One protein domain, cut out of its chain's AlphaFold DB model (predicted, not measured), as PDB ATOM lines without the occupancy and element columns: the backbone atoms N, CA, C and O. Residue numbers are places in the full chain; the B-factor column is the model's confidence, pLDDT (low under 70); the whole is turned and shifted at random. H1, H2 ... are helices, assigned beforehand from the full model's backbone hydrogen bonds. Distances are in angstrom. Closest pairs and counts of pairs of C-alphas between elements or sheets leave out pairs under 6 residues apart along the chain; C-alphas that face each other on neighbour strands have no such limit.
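Overview. This is residues 3 to 87 and 291 to 346 of the 383 residues of the protein "Dimethyl sulfoxide reductase chain A" of Proteus mirabilis (UniProt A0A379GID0). This domain has little regular structure: helix H3 lies in the middle among long loops, H1 and H2 make an L beside it, and residues 341 to 346, of which 342 to 345 belong to H6, stick out. The 141 printed residues include six named helices, H1 to H6, and no named strand; the class is all helix, with 49 residues in helices. It is compact, radius of gyration of the C-alphas 16.8 A, spanning 55 by 36 by 32 A.

Along the chain. Find C-alpha 15 at (44.826, -3.095, -57.990), where H1 runs to residue 22. H2 holds residues 26 to 38, 18.4 A; H3 56 to 69, 20.5 A; H4 293 to 297; H5 316 to 320; H6 342 to 345, ending at (28.032, 14.877, -70.068).

Arrangement. See H1 touch residues 26 to 30 of H2, about perpendicular at 74 degrees; the closest C-alphas, Pro 15 and Ala 26, are 4.6 A apart. H2 and H3 are near each other. H4, H5 and H6 touch no helix. Every O i to N i+4 pair is within hydrogen-bond range in H2, H3, H4 and H5, and 2 of 4 in H1; H6 is too short for one.

Size, cuts and confidence. Residues 88 to 290 are cut out, with C-alphas 87 and 291 6.9 A apart. The links H2 to H3, H4 to H5 and H5 to H6 are long. No printed residue is under 70 in pLDDT.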
ATOM      1  N   TYR A   3      33.022 -10.006 -51.293       85.62
ATOM      2  CA  TYR A   3      33.049  -8.800 -52.136       85.62
ATOM      3  C   TYR A   3      34.428  -8.526 -52.766       85.62
ATOM      4  O   TYR A   3      34.524  -8.274 -53.964       85.62
ATOM      5  N   LEU A   4      35.506  -8.627 -51.978       87.25
ATOM      6  CA  LEU A   4      36.877  -8.390 -52.456       87.25
ATOM      7  C   LEU A   4      37.298  -9.401 -53.529       87.25
ATOM      8  O   LEU A   4      37.970  -9.039 -54.488       87.25
ATOM      9  N   LEU A   5      36.873 -10.656 -53.379       92.31
ATOM     10  CA  LEU A   5      37.182 -11.743 -54.310       92.31
ATOM     11  C   LEU A   5      36.206 -11.823 -55.497       92.31
ATOM     12  O   LEU A   5      36.281 -12.775 -56.264       92.31
ATOM     13  N   GLY A   6      35.263 -10.884 -55.628       91.19
ATOM     14  CA  GLY A   6      34.270 -10.884 -56.708       91.19
ATOM     15  C   GLY A   6      33.193 -11.963 -56.598       91.19
ATOM     16  O   GLY A   6      32.390 -12.120 -57.507       91.19
ATOM     17  N   LYS A   7      33.103 -12.693 -55.481       92.75
ATOM     18  CA  LYS A   7      32.065 -13.722 -55.283       92.75
ATOM     19  C   LYS A   7      30.655 -13.141 -55.134       92.75
ATOM     20  O   LYS A   7      29.691 -13.887 -55.232       92.75
ATOM     21  N   LYS A   8      30.535 -11.840 -54.836       86.38
ATOM     22  CA  LYS A   8      29.245 -11.153 -54.650       86.38
ATOM     23  C   LYS A   8      28.733 -10.485 -55.931       86.38
ATOM     24  O   LYS A   8      27.533 -10.463 -56.150       86.38
ATOM     25  N   ASP A   9      29.629  -9.923 -56.735       89.06
ATOM     26  CA  ASP A   9      29.292  -9.055 -57.872       89.06
ATOM     27  C   ASP A   9      30.032  -9.425 -59.168       89.06
ATOM     28  O   ASP A   9      29.989  -8.683 -60.143       89.06
ATOM     29  N   GLY A  10      30.738 -10.559 -59.183       94.06
ATOM     30  CA  GLY A  10      31.505 -11.042 -60.333       94.06
ATOM     31  C   GLY A  10      32.833 -10.319 -60.572       94.06
ATOM     32  O   GLY A  10      33.549 -10.680 -61.502       94.06
ATOM     33  N   ILE A  11      33.201  -9.321 -59.756       93.88
ATOM     34  CA  ILE A  11      34.360  -8.456 -60.020       93.88
ATOM     35  C   ILE A  11      35.349  -8.517 -58.855       93.88
ATOM     36  O   ILE A  11      35.087  -8.010 -57.765       93.88
ATOM     37  N   ALA A  12      36.534  -9.083 -59.073       95.69
ATOM     38  CA  ALA A  12      37.597  -9.042 -58.073       95.69
ATOM     39  C   ALA A  12      38.131  -7.608 -57.889       95.69
ATOM     40  O   ALA A  12      38.419  -6.904 -58.857       95.69
ATOM     41  N   LYS A  13      38.301  -7.176 -56.636       94.88
ATOM     42  CA  LYS A  13      38.760  -5.826 -56.263       94.88
ATOM     43  C   LYS A  13      40.285  -5.738 -56.268       94.88
ATOM     44  O   LYS A  13      40.918  -5.493 -55.243       94.88
ATOM     45  N   THR A  14      40.875  -6.015 -57.427       96.94
ATOM     46  CA  THR A  14      42.327  -6.000 -57.640       96.94
ATOM     47  C   THR A  14      42.871  -4.569 -57.761       96.94
ATOM     48  O   THR A  14      42.106  -3.631 -58.006       96.94
ATOM     49  N   PRO A  15      44.197  -4.369 -57.645       97.81
ATOM     50  CA  PRO A  15      44.826  -3.095 -57.990       97.81
ATOM     51  C   PRO A  15      44.485  -2.608 -59.409       97.81
ATOM     52  O   PRO A  15      44.242  -1.423 -59.595       97.81
ATOM     53  N   GLU A  16      44.383  -3.507 -60.392       97.94
ATOM     54  CA  GLU A  16      43.980  -3.176 -61.769       97.94
ATOM     55  C   GLU A  16      42.541  -2.657 -61.849       97.94
ATOM     56  O   GLU A  16      42.259  -1.724 -62.601       97.94
ATOM     57  N   TRP A  17      41.627  -3.251 -61.076       96.44
ATOM     58  CA  TRP A  17      40.265  -2.740 -60.942       96.44
ATOM     59  C   TRP A  17      40.279  -1.329 -60.341       96.44
ATOM     60  O   TRP A  17      39.681  -0.416 -60.907       96.44
ATOM     61  N   ALA A  18      41.026  -1.128 -59.251       95.88
ATOM     62  CA  ALA A  18      41.106   0.160 -58.569       95.88
ATOM     63  C   ALA A  18      41.709   1.262 -59.458       95.88
ATOM     64  O   ALA A  18      41.228   2.390 -59.413       95.88
ATOM     65  N   THR A  19      42.692   0.951 -60.313       97.12
ATOM     66  CA  THR A  19      43.291   1.914 -61.257       97.12
ATOM     67  C   THR A  19      42.265   2.559 -62.186       97.12
ATOM     68  O   THR A  19      42.389   3.741 -62.502       97.12
ATOM     69  N   LYS A  20      41.230   1.823 -62.607       94.44
ATOM     70  CA  LYS A  20      40.181   2.373 -63.483       94.44
ATOM     71  C   LYS A  20      39.376   3.482 -62.799       94.44
ATOM     72  O   LYS A  20      38.948   4.411 -63.476       94.44
ATOM     73  N   ILE A  21      39.227   3.390 -61.478       93.00
ATOM     74  CA  ILE A  21      38.440   4.305 -60.645       93.00
ATOM     75  C   ILE A  21      39.320   5.447 -60.135       93.00
ATOM     76  O   ILE A  21      39.081   6.616 -60.415       93.00
ATOM     77  N   THR A  22      40.384   5.109 -59.404       93.69
ATOM     78  CA  THR A  22      41.220   6.082 -58.685       93.69
ATOM     79  C   THR A  22      42.208   6.803 -59.590       93.69
ATOM     80  O   THR A  22      42.792   7.802 -59.178       93.69
ATOM     81  N   ARG A  23      42.447   6.262 -60.794       95.06
ATOM     82  CA  ARG A  23      43.510   6.677 -61.723       95.06
ATOM     83  C   ARG A  23      44.928   6.536 -61.152       95.06
ATOM     84  O   ARG A  23      45.887   6.981 -61.775       95.06
ATOM     85  N   VAL A  24      45.085   5.857 -60.013       97.88
ATOM     86  CA  VAL A  24      46.390   5.530 -59.426       97.88
ATOM     87  C   VAL A  24      46.926   4.242 -60.067       97.88
ATOM     88  O   VAL A  24      46.194   3.247 -60.121       97.88
ATOM     89  N   PRO A  25      48.191   4.202 -60.529       98.50
ATOM     90  CA  PRO A  25      48.771   2.997 -61.115       98.50
ATOM     91  C   PRO A  25      48.723   1.791 -60.168       98.50
ATOM     92  O   PRO A  25      49.046   1.895 -58.984       98.50
ATOM     93  N   ALA A  26      48.385   0.614 -60.700       98.62
ATOM     94  CA  ALA A  26      48.223  -0.617 -59.921       98.62
ATOM     95  C   ALA A  26      49.476  -0.977 -59.098       98.62
ATOM     96  O   ALA A  26      49.374  -1.437 -57.959       98.62
ATOM     97  N   ASN A  27      50.670  -0.722 -59.643       98.56
ATOM     98  CA  ASN A  27      51.931  -0.948 -58.934       98.56
ATOM     99  C   ASN A  27      52.115   0.001 -57.744       98.56
ATOM    100  O   ASN A  27      52.532  -0.459 -56.683       98.56
ATOM    101  N   THR A  28      51.724   1.271 -57.872       98.69
ATOM    102  CA  THR A  28      51.724   2.232 -56.758       98.69
ATOM    103  C   THR A  28      50.775   1.781 -55.650       98.69
ATOM    104  O   THR A  28      51.154   1.785 -54.484       98.69
ATOM    105  N   ILE A  29      49.574   1.301 -55.998       98.38
ATOM    106  CA  ILE A  29      48.614   0.760 -55.019       98.38
ATOM    107  C   ILE A  29      49.230  -0.418 -54.247       98.38
ATOM    108  O   ILE A  29      49.171  -0.454 -53.018       98.38
ATOM    109  N   ARG A  30      49.858  -1.372 -54.950       98.44
ATOM    110  CA  ARG A  30      50.540  -2.518 -54.319       98.44
ATOM    111  C   ARG A  30      51.676  -2.082 -53.403       98.44
ATOM    112  O   ARG A  30      51.818  -2.639 -52.318       98.44
ATOM    113  N   GLN A  31      52.498  -1.144 -53.866       98.44
ATOM    114  CA  GLN A  31      53.637  -0.631 -53.118       98.44
ATOM    115  C   GLN A  31      53.172   0.021 -51.815       98.44
ATOM    116  O   GLN A  31      53.570  -0.440 -50.750       98.44
ATOM    117  N   LEU A  32      52.248   0.983 -51.889       97.56
ATOM    118  CA  LEU A  32      51.711   1.678 -50.714       97.56
ATOM    119  C   LEU A  32      51.052   0.715 -49.719       97.56
ATOM    120  O   LEU A  32      51.242   0.844 -48.511       97.56
ATOM    121  N   ALA A  33      50.307  -0.282 -50.213       96.62
ATOM    122  CA  ALA A  33      49.693  -1.293 -49.357       96.62
ATOM    123  C   ALA A  33      50.742  -2.117 -48.591       96.62
ATOM    124  O   ALA A  33      50.572  -2.363 -47.397       96.62
ATOM    125  N   ARG A  34      51.832  -2.527 -49.254       97.56
ATOM    126  CA  ARG A  34      52.931  -3.273 -48.622       97.56
ATOM    127  C   ARG A  34      53.721  -2.403 -47.654       97.56
ATOM    128  O   ARG A  34      53.981  -2.855 -46.548       97.56
ATOM    129  N   GLU A  35      54.058  -1.175 -48.036       97.12
ATOM    130  CA  GLU A  35      54.754  -0.220 -47.167       97.12
ATOM    131  C   GLU A  35      53.957   0.013 -45.880       97.12
ATOM    132  O   GLU A  35      54.460  -0.248 -44.793       97.12
ATOM    133  N   TYR A  36      52.673   0.368 -45.980       96.38
ATOM    134  CA  TYR A  36      51.837   0.586 -44.796       96.38
ATOM    135  C   TYR A  36      51.656  -0.683 -43.940       96.38
ATOM    136  O   TYR A  36      51.640  -0.625 -42.706       96.38
ATOM    137  N   ALA A  37      51.525  -1.851 -44.577       96.25
ATOM    138  CA  ALA A  37      51.379  -3.115 -43.864       96.25
ATOM    139  C   ALA A  37      52.668  -3.553 -43.153       96.25
ATOM    140  O   ALA A  37      52.564  -4.139 -42.078       96.25
ATOM    141  N   MET A  38      53.848  -3.263 -43.710       96.19
ATOM    142  CA  MET A  38      55.140  -3.728 -43.193       96.19
ATOM    143  C   MET A  38      55.852  -2.708 -42.298       96.19
ATOM    144  O   MET A  38      56.614  -3.105 -41.420       96.19
ATOM    145  N   THR A  39      55.592  -1.409 -42.454       95.56
ATOM    146  CA  THR A  39      56.066  -0.386 -41.518       95.56
ATOM    147  C   THR A  39      55.305  -0.519 -40.197       95.56
ATOM    148  O   THR A  39      54.073  -0.462 -40.160       95.56
ATOM    149  N   LYS A  40      56.034  -0.738 -39.094       93.25
ATOM    150  CA  LYS A  40      55.458  -0.919 -37.755       93.25
ATOM    151  C   LYS A  40      56.226  -0.106 -36.706       93.25
ATOM    152  O   LYS A  40      57.426  -0.331 -36.560       93.25
ATOM    153  N   PRO A  41      55.551   0.774 -35.944       94.00
ATOM    154  CA  PRO A  41      54.163   1.220 -36.129       94.00
ATOM    155  C   PRO A  41      53.994   2.089 -37.392       94.00
ATOM    156  O   PRO A  41      54.931   2.767 -37.802       94.00
ATOM    157  N   ALA A  42      52.798   2.102 -37.988       95.12
ATOM    158  CA  ALA A  42      52.442   3.035 -39.061       95.12
ATOM    159  C   ALA A  42      51.205   3.867 -38.695       95.12
ATOM    160  O   ALA A  42      50.211   3.354 -38.172       95.12
ATOM    161  N   ALA A  43      51.253   5.162 -39.007       92.62
ATOM    162  CA  ALA A  43      50.179   6.109 -38.730       92.62
ATOM    163  C   ALA A  43      49.470   6.532 -40.027       92.62
ATOM    164  O   ALA A  43      50.083   7.117 -40.915       92.62
ATOM    165  N   LEU A  44      48.166   6.256 -40.122       90.69
ATOM    166  CA  LEU A  44      47.297   6.713 -41.214       90.69
ATOM    167  C   LEU A  44      46.389   7.846 -40.721       90.69
ATOM    168  O   LEU A  44      45.257   7.606 -40.306       90.69
ATOM    169  N   ILE A  45      46.888   9.080 -40.739       88.94
ATOM    170  CA  ILE A  45      46.185  10.235 -40.165       88.94
ATOM    171  C   ILE A  45      45.285  10.875 -41.229       88.94
ATOM    172  O   ILE A  45      45.744  11.630 -42.086       88.94
ATOM    173  N   GLN A  46      43.991  10.564 -41.188       85.56
ATOM    174  CA  GLN A  46      43.011  11.116 -42.123       85.56
ATOM    175  C   GLN A  46      42.564  12.522 -41.688       85.56
ATOM    176  O   GLN A  46      42.171  12.735 -40.543       85.56
ATOM    177  N   GLY A  47      42.561  13.482 -42.616       85.56
ATOM    178  CA  GLY A  47      41.884  14.768 -42.412       85.56
ATOM    179  C   GLY A  47      40.355  14.660 -42.537       85.56
ATOM    180  O   GLY A  47      39.799  13.603 -42.820       85.56
ATOM    181  N   TRP A  48      39.644  15.780 -42.402       86.88
ATOM    182  CA  TRP A  48      38.180  15.783 -42.556       86.88
ATOM    183  C   TRP A  48      37.688  15.920 -43.994       86.88
ATOM    184  O   TRP A  48      36.525  15.637 -44.258       86.88
ATOM    185  N   GLY A  49      38.539  16.347 -44.930       88.19
ATOM    186  CA  GLY A  49      38.157  16.510 -46.339       88.19
ATOM    187  C   GLY A  49      37.518  15.254 -46.945       88.19
ATOM    188  O   GLY A  49      36.392  15.346 -47.424       88.19
ATOM    189  N   PRO A  50      38.148  14.067 -46.830       87.38
ATOM    190  CA  PRO A  50      37.627  12.843 -47.439       87.38
ATOM    191  C   PRO A  50      36.307  12.321 -46.859       87.38
ATOM    192  O   PRO A  50      35.803  11.326 -47.358       87.38
ATOM    193  N   GLN A  51      35.770  12.942 -45.799       88.75
ATOM    194  CA  GLN A  51      34.436  12.627 -45.280       88.75
ATOM    195  C   GLN A  51      33.393  13.732 -45.531       88.75
ATOM    196  O   GLN A  51      32.257  13.598 -45.104       88.75
ATOM    197  N   ARG A  52      33.753  14.822 -46.226       89.75
ATOM    198  CA  ARG A  52      32.823  15.909 -46.601       89.75
ATOM    199  C   ARG A  52      32.287  15.724 -48.019       89.75
ATOM    200  O   ARG A  52      32.501  16.570 -48.878       89.75
ATOM    201  N   HIS A  53      31.643  14.591 -48.259       87.31
ATOM    202  CA  HIS A  53      30.889  14.305 -49.477       87.31
ATOM    203  C   HIS A  53      29.865  13.202 -49.176       87.31
ATOM    204  O   HIS A  53      29.921  12.591 -48.109       87.31
ATOM    205  N   ILE A  54      28.974  12.916 -50.124       85.44
ATOM    206  CA  ILE A  54      27.815  12.021 -49.952       85.44
ATOM    207  C   ILE A  54      28.136  10.579 -49.504       85.44
ATOM    208  O   ILE A  54      27.278   9.910 -48.950       85.44
ATOM    209  N   CYS A  55      29.375  10.112 -49.692       85.12
ATOM    210  CA  CYS A  55      29.839   8.771 -49.294       85.12
ATOM    211  C   CYS A  55      30.982   8.840 -48.258       85.12
ATOM    212  O   CYS A  55      31.844   7.953 -48.195       85.12
ATOM    213  N   GLY A  56      31.077   9.949 -47.523       88.38
ATOM    214  CA  GLY A  56      32.237  10.300 -46.709       88.38
ATOM    215  C   GLY A  56      32.528   9.348 -45.544       88.38
ATOM    216  O   GLY A  56      33.689   9.113 -45.188       88.38
ATOM    217  N   GLU A  57      31.489   8.733 -44.982       88.44
ATOM    218  CA  GLU A  57      31.576   7.733 -43.919       88.44
ATOM    219  C   GLU A  57      32.381   6.503 -44.352       88.44
ATOM    220  O   GLU A  57      33.024   5.842 -43.534       88.44
ATOM    221  N   ARG A  58      32.411   6.204 -45.652       87.50
ATOM    222  CA  ARG A  58      33.091   5.022 -46.197       87.50
ATOM    223  C   ARG A  58      34.588   5.198 -46.215       87.50
ATOM    224  O   ARG A  58      35.304   4.259 -45.867       87.50
ATOM    225  N   THR A  59      35.054   6.400 -46.542       87.12
ATOM    226  CA  THR A  59      36.472   6.741 -46.459       87.12
ATOM    227  C   THR A  59      36.954   6.661 -45.013       87.12
ATOM    228  O   THR A  59      37.979   6.034 -44.745       87.12
ATOM    229  N   ALA A  60      36.171   7.204 -44.072       88.88
ATOM    230  CA  ALA A  60      36.464   7.116 -42.641       88.88
ATOM    231  C   ALA A  60      36.502   5.660 -42.141       88.88
ATOM    232  O   ALA A  60      37.463   5.241 -41.503       88.88
ATOM    233  N   ARG A  61      35.506   4.840 -42.493       89.75
ATOM    234  CA  ARG A  61      35.491   3.412 -42.131       89.75
ATOM    235  C   ARG A  61      36.613   2.625 -42.806       89.75
ATOM    236  O   ARG A  61      37.158   1.703 -42.205       89.75
ATOM    237  N   GLY A  62      36.952   2.964 -44.049       89.94
ATOM    238  CA  GLY A  62      38.006   2.313 -44.824       89.94
ATOM    239  C   GLY A  62      39.392   2.530 -44.221       89.94
ATOM    240  O   GLY A  62      40.168   1.581 -44.128       89.94
ATOM    241  N   SER A  63      39.684   3.744 -43.744       90.44
ATOM    242  CA  SER A  63      40.950   4.039 -43.067       90.44
ATOM    243  C   SER A  63      41.062   3.306 -41.724       90.44
ATOM    244  O   SER A  63      42.092   2.682 -41.462       90.44
ATOM    245  N   THR A  64      39.992   3.273 -40.916       91.12
ATOM    246  CA  THR A  64      39.950   2.495 -39.659       91.12
ATOM    247  C   THR A  64      40.110   1.002 -39.910       91.12
ATOM    248  O   THR A  64      40.874   0.337 -39.212       91.12
ATOM    249  N   LEU A  65      39.450   0.471 -40.943       92.06
ATOM    250  CA  LEU A  65      39.601  -0.924 -41.341       92.06
ATOM    251  C   LEU A  65      41.052  -1.244 -41.706       92.06
ATOM    252  O   LEU A  65      41.587  -2.253 -41.249       92.06
ATOM    253  N   LEU A  66      41.697  -0.385 -42.498       92.44
ATOM    254  CA  LEU A  66      43.080  -0.583 -42.917       92.44
ATOM    255  C   LEU A  66      44.040  -0.570 -41.716       92.44
ATOM    256  O   LEU A  66      44.915  -1.432 -41.632       92.44
ATOM    257  N   ALA A  67      43.845   0.335 -40.753       94.06
ATOM    258  CA  ALA A  67      44.614   0.361 -39.507       94.06
ATOM    259  C   ALA A  67      44.397  -0.904 -38.652       94.06
ATOM    260  O   ALA A  67      45.355  -1.448 -38.098       94.06
ATOM    261  N   ALA A  68      43.159  -1.402 -38.577       93.88
ATOM    262  CA  ALA A  68      42.812  -2.599 -37.813       93.88
ATOM    263  C   ALA A  68      43.452  -3.869 -38.397       93.88
ATOM    264  O   ALA A  68      44.153  -4.584 -37.683       93.88
ATOM    265  N   ILE A  69      43.285  -4.130 -39.700       93.38
ATOM    266  CA  ILE A  69      43.803  -5.362 -40.331       93.38
ATOM    267  C   ILE A  69      45.331  -5.396 -40.422       93.38
ATOM    268  O   ILE A  69      45.914  -6.460 -40.600       93.38
ATOM    269  N   THR A  70      45.986  -4.238 -40.309       95.31
ATOM    270  CA  THR A  70      47.449  -4.125 -40.293       95.31
ATOM    271  C   THR A  70      48.028  -4.068 -38.876       95.31
ATOM    272  O   THR A  70      49.234  -3.887 -38.730       95.31
ATOM    273  N   GLY A  71      47.212  -4.227 -37.826       94.62
ATOM    274  CA  GLY A  71      47.683  -4.310 -36.439       94.62
ATOM    275  C   GLY A  71      48.226  -2.997 -35.864       94.62
ATOM    276  O   GLY A  71      49.074  -3.026 -34.974       94.62
ATOM    277  N   ASN A  72      47.772  -1.851 -36.380       95.50
ATOM    278  CA  ASN A  72      48.208  -0.526 -35.926       95.50
ATOM    279  C   ASN A  72      47.350   0.036 -34.771       95.50
ATOM    280  O   ASN A  72      47.773   0.962 -34.084       95.50
ATOM    281  N   VAL A  73      46.157  -0.510 -34.520       94.94
ATOM    282  CA  VAL A  73      45.294  -0.088 -33.399       94.94
ATOM    283  C   VAL A  73      45.943  -0.454 -32.057       94.94
ATOM    284  O   VAL A  73      46.514  -1.536 -31.922       94.94
ATOM    285  N   GLY A  74      45.871   0.442 -31.065       93.94
ATOM    286  CA  GLY A  74      46.406   0.196 -29.719       93.94
ATOM    287  C   GLY A  74      47.934   0.198 -29.614       93.94
ATOM    288  O   GLY A  74      48.471  -0.303 -28.631       93.94
ATOM    289  N   LYS A  75      48.661   0.715 -30.617       94.69
ATOM    290  CA  LYS A  75      50.133   0.761 -30.619       94.69
ATOM    291  C   LYS A  75      50.656   2.192 -30.507       94.69
ATOM    292  O   LYS A  75      50.253   3.079 -31.259       94.69
ATOM    293  N   LYS A  76      51.609   2.419 -29.598       93.31
ATOM    294  CA  LYS A  76      52.297   3.711 -29.447       93.31
ATOM    295  C   LYS A  76      53.018   4.094 -30.746       93.31
ATOM    296  O   LYS A  76      53.770   3.293 -31.290       93.31
ATOM    297  N   GLY A  77      52.791   5.315 -31.231       91.19
ATOM    298  CA  GLY A  77      53.349   5.810 -32.500       91.19
ATOM    299  C   GLY A  77      52.588   5.362 -33.755       91.19
ATOM    300  O   GLY A  77      52.930   5.795 -34.851       91.19
ATOM    301  N   ALA A  78      51.555   4.527 -33.608       93.06
ATOM    302  CA  ALA A  78      50.628   4.187 -34.679       93.06
ATOM    303  C   ALA A  78      49.390   5.099 -34.644       93.06
ATOM    304  O   ALA A  78      49.352   6.113 -33.941       93.06
ATOM    305  N   TRP A  79      48.363   4.739 -35.414       89.31
ATOM    306  CA  TRP A  79      47.105   5.472 -35.461       89.31
ATOM    307  C   TRP A  79      45.930   4.533 -35.746       89.31
ATOM    308  O   TRP A  79      46.007   3.721 -36.666       89.31
ATOM    309  N   ALA A  80      44.824   4.674 -35.009       87.62
ATOM    310  CA  ALA A  80      43.602   3.876 -35.201       87.62
ATOM    311  C   ALA A  80      42.688   4.395 -36.341       87.62
ATOM    312  O   ALA A  80      41.555   3.938 -36.493       87.62
ATOM    313  N   ALA A  81      43.198   5.327 -37.154       81.62
ATOM    314  CA  ALA A  81      42.464   6.133 -38.140       81.62
ATOM    315  C   ALA A  81      41.419   7.083 -37.528       81.62
ATOM    316  O   ALA A  81      41.278   7.176 -36.312       81.62
ATOM    317  N   GLY A  82      40.743   7.860 -38.379       78.69
ATOM    318  CA  GLY A  82      39.728   8.832 -37.960       78.69
ATOM    319  C   GLY A  82      40.275  10.170 -37.445       78.69
ATOM    320  O   GLY A  82      41.397  10.567 -37.769       78.69
ATOM    321  N   TYR A  83      39.432  10.885 -36.685       73.12
ATOM    322  CA  TYR A  83      39.730  12.209 -36.125       73.12
ATOM    323  C   TYR A  83      40.902  12.161 -35.145       73.12
ATOM    324  O   TYR A  83      40.953  11.311 -34.260       73.12
ATOM    325  N   GLY A  84      41.817  13.122 -35.290       74.00
ATOM    326  CA  GLY A  84      42.946  13.268 -34.392       74.00
ATOM    327  C   GLY A  84      42.694  14.198 -33.224       74.00
ATOM    328  O   GLY A  84      42.440  15.385 -33.404       74.00
ATOM    329  N   GLY A  85      42.850  13.649 -32.026       78.81
ATOM    330  CA  GLY A  85      42.835  14.376 -30.768       78.81
ATOM    331  C   GLY A  85      43.550  13.586 -29.677       78.81
ATOM    332  O   GLY A  85      43.952  12.439 -29.875       78.81
ATOM    333  N   ILE A  86      43.718  14.210 -28.518       80.38
ATOM    334  CA  ILE A  86      44.301  13.568 -27.340       80.38
ATOM    335  C   ILE A  86      43.141  13.034 -26.482       80.38
ATOM    336  O   ILE A  86      42.366  13.814 -25.937       80.38
ATOM    337  N   GLY A  87      42.989  11.710 -26.380       81.38
ATOM    338  CA  GLY A  87      41.838  11.096 -25.696       81.38
ATOM    339  C   GLY A  87      41.778  11.364 -24.186       81.38
ATOM    340  O   GLY A  87      40.697  11.556 -23.642       81.38
ATOM    341  N   ALA A 291      45.267   5.206 -27.632       89.94
ATOM    342  CA  ALA A 291      43.873   4.808 -27.791       89.94
ATOM    343  C   ALA A 291      43.750   3.297 -28.049       89.94
ATOM    344  O   ALA A 291      44.438   2.756 -28.919       89.94
ATOM    345  N   PHE A 292      42.830   2.652 -27.328       93.00
ATOM    346  CA  PHE A 292      42.514   1.222 -27.424       93.00
ATOM    347  C   PHE A 292      43.663   0.265 -27.062       93.00
ATOM    348  O   PHE A 292      43.628  -0.902 -27.444       93.00
ATOM    349  N   GLU A 293      44.691   0.729 -26.341       94.94
ATOM    350  CA  GLU A 293      45.808  -0.128 -25.914       94.94
ATOM    351  C   GLU A 293      45.327  -1.309 -25.061       94.94
ATOM    352  O   GLU A 293      45.672  -2.455 -25.349       94.94
ATOM    353  N   GLU A 294      44.470  -1.053 -24.072       95.31
ATOM    354  CA  GLU A 294      43.907  -2.097 -23.209       95.31
ATOM    355  C   GLU A 294      43.008  -3.059 -23.985       95.31
ATOM    356  O   GLU A 294      43.159  -4.268 -23.835       95.31
ATOM    357  N   ASN A 295      42.169  -2.547 -24.896       96.25
ATOM    358  CA  ASN A 295      41.303  -3.385 -25.730       96.25
ATOM    359  C   ASN A 295      42.087  -4.364 -26.612       96.25
ATOM    360  O   ASN A 295      41.590  -5.432 -26.958       96.25
ATOM    361  N   ILE A 296      43.301  -3.988 -27.016       96.19
ATOM    362  CA  ILE A 296      44.183  -4.841 -27.816       96.19
ATOM    363  C   ILE A 296      45.018  -5.769 -26.930       96.19
ATOM    364  O   ILE A 296      45.286  -6.901 -27.329       96.19
ATOM    365  N   ARG A 297      45.453  -5.304 -25.755       96.69
ATOM    366  CA  ARG A 297      46.292  -6.080 -24.831       96.69
ATOM    367  C   ARG A 297      45.508  -7.174 -24.107       96.69
ATOM    368  O   ARG A 297      46.063  -8.244 -23.884       96.69
ATOM    369  N   ASP A 298      44.264  -6.896 -23.737       96.88
ATOM    370  CA  ASP A 298      43.411  -7.780 -22.943       96.88
ATOM    371  C   ASP A 298      41.935  -7.662 -23.382       96.88
ATOM    372  O   ASP A 298      41.111  -7.072 -22.680       96.88
ATOM    373  N   PRO A 299      41.586  -8.183 -24.575       95.56
ATOM    374  CA  PRO A 299      40.245  -8.046 -25.145       95.56
ATOM    375  C   PRO A 299      39.153  -8.792 -24.368       95.56
ATOM    376  O   PRO A 299      37.977  -8.494 -24.564       95.56
ATOM    377  N   GLU A 300      39.509  -9.771 -23.530       95.88
ATOM    378  CA  GLU A 300      38.538 -10.544 -22.746       95.88
ATOM    379  C   GLU A 300      37.991  -9.720 -21.579       95.88
ATOM    380  O   GLU A 300      36.780  -9.698 -21.366       95.88
ATOM    381  N   ASN A 301      38.860  -8.984 -20.878       97.69
ATOM    382  CA  ASN A 301      38.441  -8.113 -19.776       97.69
ATOM    383  C   ASN A 301      38.155  -6.671 -20.223       97.69
ATOM    384  O   ASN A 301      37.450  -5.942 -19.528       97.69
ATOM    385  N   HIS A 302      38.666  -6.259 -21.388       97.31
ATOM    386  CA  HIS A 302      38.491  -4.914 -21.945       97.31
ATOM    387  C   HIS A 302      37.913  -4.976 -23.371       97.31
ATOM    388  O   HIS A 302      38.550  -4.516 -24.328       97.31
ATOM    389  N   PRO A 303      36.705  -5.535 -23.568       97.19
ATOM    390  CA  PRO A 303      36.102  -5.615 -24.892       97.19
ATOM    391  C   PRO A 303      35.890  -4.216 -25.489       97.19
ATOM    392  O   PRO A 303      35.708  -3.225 -24.779       97.19
ATOM    393  N   PHE A 304      35.904  -4.120 -26.819       95.25
ATOM    394  CA  PHE A 304      35.516  -2.880 -27.495       95.25
ATOM    395  C   PHE A 304      34.045  -2.550 -27.186       95.25
ATOM    396  O   PHE A 304      33.241  -3.472 -27.052       95.25
ATOM    397  N   PRO A 305      33.652  -1.262 -27.143       92.62
ATOM    398  CA  PRO A 305      32.267  -0.844 -26.907       92.62
ATOM    399  C   PRO A 305      31.406  -1.030 -28.171       92.62
ATOM    400  O   PRO A 305      30.805  -0.094 -28.697       92.62
ATOM    401  N   THR A 306      31.392  -2.246 -28.703       94.56
ATOM    402  CA  THR A 306      30.613  -2.679 -29.862       94.56
ATOM    403  C   THR A 306      29.738  -3.863 -29.457       94.56
ATOM    404  O   THR A 306      30.084  -4.571 -28.507       94.56
ATOM    405  N   PRO A 307      28.630  -4.133 -30.171       94.00
ATOM    406  CA  PRO A 307      27.789  -5.299 -29.898       94.00
ATOM    407  C   PRO A 307      28.563  -6.620 -29.804       94.00
ATOM    408  O   PRO A 307      28.210  -7.479 -29.001       94.00
ATOM    409  N   SER A 308      29.629  -6.791 -30.594       94.44
ATOM    410  CA  SER A 308      30.447  -8.008 -30.564       94.44
ATOM    411  C   SER A 308      31.609  -7.993 -29.559       94.44
ATOM    412  O   SER A 308      32.375  -8.958 -29.532       94.44
ATOM    413  N   GLY A 309      31.858  -6.888 -28.851       95.38
ATOM    414  CA  GLY A 309      33.062  -6.702 -28.029       95.38
ATOM    415  C   GLY A 309      34.377  -6.585 -28.820       95.38
ATOM    416  O   GLY A 309      35.461  -6.632 -28.241       95.38
ATOM    417  N   LYS A 310      34.315  -6.460 -30.155       94.62
ATOM    418  CA  LYS A 310      35.472  -6.466 -31.080       94.62
ATOM    419  C   LYS A 310      35.385  -5.318 -32.089       94.62
ATOM    420  O   LYS A 310      34.344  -4.688 -32.245       94.62
ATOM    421  N   ILE A 311      36.458  -5.076 -32.840       94.12
ATOM    422  CA  ILE A 311      36.401  -4.183 -34.006       94.12
ATOM    423  C   ILE A 311      35.513  -4.826 -35.088       94.12
ATOM    424  O   ILE A 311      35.870  -5.850 -35.674       94.12
ATOM    425  N   GLU A 312      34.359  -4.222 -35.373       93.19
ATOM    426  CA  GLU A 312      33.395  -4.733 -36.353       93.19
ATOM    427  C   GLU A 312      33.761  -4.321 -37.789       93.19
ATOM    428  O   GLU A 312      33.413  -3.240 -38.265       93.19
ATOM    429  N   ILE A 313      34.435  -5.212 -38.523       91.44
ATOM    430  CA  ILE A 313      34.680  -5.038 -39.971       91.44
ATOM    431  C   ILE A 313      33.356  -5.056 -40.753       91.44
ATOM    432  O   ILE A 313      33.154  -4.285 -41.692       91.44
ATOM    433  N   PHE A 314      32.453  -5.948 -40.352       91.44
ATOM    434  CA  PHE A 314      31.080  -6.025 -40.824       91.44
ATOM    435  C   PHE A 314      30.165  -5.641 -39.667       91.44
ATOM    436  O   PHE A 314      30.245  -6.263 -38.610       91.44
ATOM    437  N   SER A 315      29.295  -4.652 -39.870       91.88
ATOM    438  CA  SER A 315      28.332  -4.247 -38.846       91.88
ATOM    439  C   SER A 315      26.975  -4.891 -39.102       91.88
ATOM    440  O   SER A 315      26.302  -4.564 -40.082       91.88
ATOM    441  N   LYS A 316      26.558  -5.785 -38.199       92.19
ATOM    442  CA  LYS A 316      25.233  -6.424 -38.252       92.19
ATOM    443  C   LYS A 316      24.113  -5.392 -38.114       92.19
ATOM    444  O   LYS A 316      23.165  -5.434 -38.883       92.19
ATOM    445  N   ARG A 317      24.292  -4.394 -37.245       91.88
ATOM    446  CA  ARG A 317      23.347  -3.280 -37.093       91.88
ATOM    447  C   ARG A 317      23.083  -2.557 -38.417       91.88
ATOM    448  O   ARG A 317      21.934  -2.363 -38.778       91.88
ATOM    449  N   LEU A 318      24.138  -2.199 -39.153       91.25
ATOM    450  CA  LEU A 318      23.987  -1.546 -40.462       91.25
ATOM    451  C   LEU A 318      23.409  -2.492 -41.523       91.25
ATOM    452  O   LEU A 318      22.684  -2.056 -42.407       91.25
ATOM    453  N   TYR A 319      23.719  -3.788 -41.446       91.25
ATOM    454  CA  TYR A 319      23.103  -4.786 -42.325       91.25
ATOM    455  C   TYR A 319      21.586  -4.854 -42.129       91.25
ATOM    456  O   TYR A 319      20.845  -4.883 -43.106       91.25
ATOM    457  N   ASP A 320      21.140  -4.838 -40.874       93.81
ATOM    458  CA  ASP A 320      19.728  -4.961 -40.507       93.81
ATOM    459  C   ASP A 320      18.899  -3.727 -40.877       93.81
ATOM    460  O   ASP A 320      17.689  -3.843 -41.043       93.81
ATOM    461  N   MET A 321      19.540  -2.575 -41.105       90.12
ATOM    462  CA  MET A 321      18.879  -1.389 -41.666       90.12
ATOM    463  C   MET A 321      18.405  -1.595 -43.111       90.12
ATOM    464  O   MET A 321      17.590  -0.815 -43.591       90.12
ATOM    465  N   ASN A 322      18.937  -2.598 -43.825       88.19
ATOM    466  CA  ASN A 322      18.637  -2.873 -45.235       88.19
ATOM    467  C   ASN A 322      18.735  -1.626 -46.147       88.19
ATOM    468  O   ASN A 322      17.982  -1.476 -47.106       88.19
ATOM    469  N   ASN A 323      19.673  -0.725 -45.839       84.62
ATOM    470  CA  ASN A 323      19.888   0.518 -46.572       84.62
ATOM    471  C   ASN A 323      21.107   0.373 -47.499       84.62
ATOM    472  O   ASN A 323      22.231   0.148 -47.044       84.62
ATOM    473  N   VAL A 324      20.882   0.495 -48.809       79.69
ATOM    474  CA  VAL A 324      21.929   0.349 -49.835       79.69
ATOM    475  C   VAL A 324      22.977   1.463 -49.782       79.69
ATOM    476  O   VAL A 324      24.142   1.216 -50.109       79.69
ATOM    477  N   ASP A 325      22.599   2.646 -49.296       78.69
ATOM    478  CA  ASP A 325      23.479   3.805 -49.162       78.69
ATOM    479  C   ASP A 325      24.340   3.734 -47.898       78.69
ATOM    480  O   ASP A 325      25.427   4.313 -47.856       78.69
ATOM    481  N   ILE A 326      23.931   2.945 -46.899       83.44
ATOM    482  CA  ILE A 326      24.664   2.749 -45.639       83.44
ATOM    483  C   ILE A 326      25.020   1.260 -45.465       83.44
ATOM    484  O   ILE A 326      24.494   0.567 -44.592       83.44
ATOM    485  N   PRO A 327      25.939   0.716 -46.282       84.12
ATOM    486  CA  PRO A 327      26.193  -0.715 -46.295       84.12
ATOM    487  C   PRO A 327      26.912  -1.212 -45.034       84.12
ATOM    488  O   PRO A 327      27.814  -0.575 -44.480       84.12
ATOM    489  N   ALA A 328      26.612  -2.453 -44.650       89.00
ATOM    490  CA  ALA A 328      27.243  -3.146 -43.523       89.00
ATOM    491  C   ALA A 328      28.771  -3.256 -43.608       89.00
ATOM    492  O   ALA A 328      29.459  -3.251 -42.585       89.00
ATOM    493  N   LEU A 329      29.311  -3.322 -44.826       87.25
ATOM    494  CA  LEU A 329      30.740  -3.366 -45.127       87.25
ATOM    495  C   LEU A 329      31.131  -2.099 -45.890       87.25
ATOM    496  O   LEU A 329      30.475  -1.759 -46.878       87.25
ATOM    497  N   SER A 330      32.230  -1.453 -45.486       84.75
ATOM    498  CA  SER A 330      32.789  -0.345 -46.270       84.75
ATOM    499  C   SER A 330      33.275  -0.861 -47.626       84.75
ATOM    500  O   SER A 330      34.101  -1.775 -47.696       84.75
ATOM    501  N   HIS A 331      32.729  -0.301 -48.703       84.50
ATOM    502  CA  HIS A 331      33.125  -0.601 -50.068       84.50
ATOM    503  C   HIS A 331      32.885   0.589 -51.001       84.50
ATOM    504  O   HIS A 331      32.164   1.527 -50.660       84.50
ATOM    505  N   TYR A 332      33.513   0.542 -52.179       85.94
ATOM    506  CA  TYR A 332      33.332   1.556 -53.212       85.94
ATOM    507  C   TYR A 332      31.914   1.517 -53.784       85.94
ATOM    508  O   TYR A 332      31.472   0.466 -54.243       85.94
ATOM    509  N   VAL A 333      31.256   2.672 -53.807       82.69
ATOM    510  CA  VAL A 333      30.110   2.947 -54.677       82.69
ATOM    511  C   VAL A 333      30.371   4.316 -55.299       82.69
ATOM    512  O   VAL A 333      30.830   5.208 -54.572       82.69
ATOM    513  N   PRO A 334      30.114   4.483 -56.603       85.81
ATOM    514  CA  PRO A 334      30.176   5.784 -57.251       85.81
ATOM    515  C   PRO A 334      29.330   6.816 -56.502       85.81
ATOM    516  O   PRO A 334      28.213   6.524 -56.079       85.81
ATOM    517  N   ALA A 335      29.879   8.011 -56.307       86.00
ATOM    518  CA  ALA A 335      29.117   9.118 -55.745       86.00
ATOM    519  C   ALA A 335      28.129   9.652 -56.790       86.00
ATOM    520  O   ALA A 335      28.486   9.764 -57.966       86.00
ATOM    521  N   ILE A 336      26.927  10.023 -56.343       88.88
ATOM    522  CA  ILE A 336      26.001  10.852 -57.129       88.88
ATOM    523  C   ILE A 336      26.729  12.153 -57.485       88.88
ATOM    524  O   ILE A 336      27.468  12.679 -56.650       88.88
ATOM    525  N   GLU A 337      26.579  12.621 -58.728       91.19
ATOM    526  CA  GLU A 337      27.315  13.775 -59.282       91.19
ATOM    527  C   GLU A 337      28.849  13.604 -59.296       91.19
ATOM    528  O   GLU A 337      29.595  14.559 -59.519       91.19
ATOM    529  N   GLY A 338      29.350  12.384 -59.090       89.88
ATOM    530  CA  GLY A 338      30.772  12.069 -59.167       89.88
ATOM    531  C   GLY A 338      31.287  11.904 -60.605       89.88
ATOM    532  O   GLY A 338      30.529  11.975 -61.569       89.88
ATOM    533  N   PRO A 339      32.586  11.600 -60.782       89.12
ATOM    534  CA  PRO A 339      33.212  11.457 -62.104       89.12
ATOM    535  C   PRO A 339      32.659  10.337 -63.001       89.12
ATOM    536  O   PRO A 339      32.988  10.292 -64.182       89.12
ATOM    537  N   GLU A 340      31.889   9.405 -62.440       88.94
ATOM    538  CA  GLU A 340      31.255   8.293 -63.166       88.94
ATOM    539  C   GLU A 340      29.757   8.540 -63.427       88.94
ATOM    540  O   GLU A 340      29.088   7.700 -64.025       88.94
ATOM    541  N   ASP A 341      29.219   9.677 -62.974       92.56
ATOM    542  CA  ASP A 341      27.816  10.041 -63.154       92.56
ATOM    543  C   ASP A 341      27.548  10.526 -64.590       92.56
ATOM    544  O   ASP A 341      28.367  11.225 -65.195       92.56
ATOM    545  N   LYS A 342      26.370  10.202 -65.139       94.69
ATOM    546  CA  LYS A 342      25.933  10.659 -66.471       94.69
ATOM    547  C   LYS A 342      25.837  12.180 -66.562       94.69
ATOM    548  O   LYS A 342      25.983  12.740 -67.644       94.69
ATOM    549  N   LEU A 343      25.635  12.863 -65.433       94.88
ATOM    550  CA  LEU A 343      25.629  14.321 -65.373       94.88
ATOM    551  C   LEU A 343      26.948  14.945 -65.833       94.88
ATOM    552  O   LEU A 343      26.931  16.104 -66.238       94.88
ATOM    553  N   THR A 344      28.053  14.197 -65.867       94.81
ATOM    554  CA  THR A 344      29.327  14.674 -66.426       94.81
ATOM    555  C   THR A 344      29.250  15.036 -67.914       94.81
ATOM    556  O   THR A 344      30.014  15.888 -68.361       94.81
ATOM    557  N   GLU A 345      28.291  14.486 -68.670       95.94
ATOM    558  CA  GLU A 345      28.032  14.877 -70.068       95.94
ATOM    559  C   GLU A 345      27.575  16.342 -70.179       95.94
ATOM    560  O   GLU A 345      27.870  17.021 -71.162       95.94
ATOM    561  N   LYS A 346      26.876  16.842 -69.152       97.06
ATOM    562  CA  LYS A 346      26.388  18.225 -69.063       97.06
ATOM    563  C   LYS A 346      27.295  19.115 -68.206       97.06
ATOM    564  O   LYS A 346      27.493  20.283 -68.531       97.06
TER     565      LYS A 346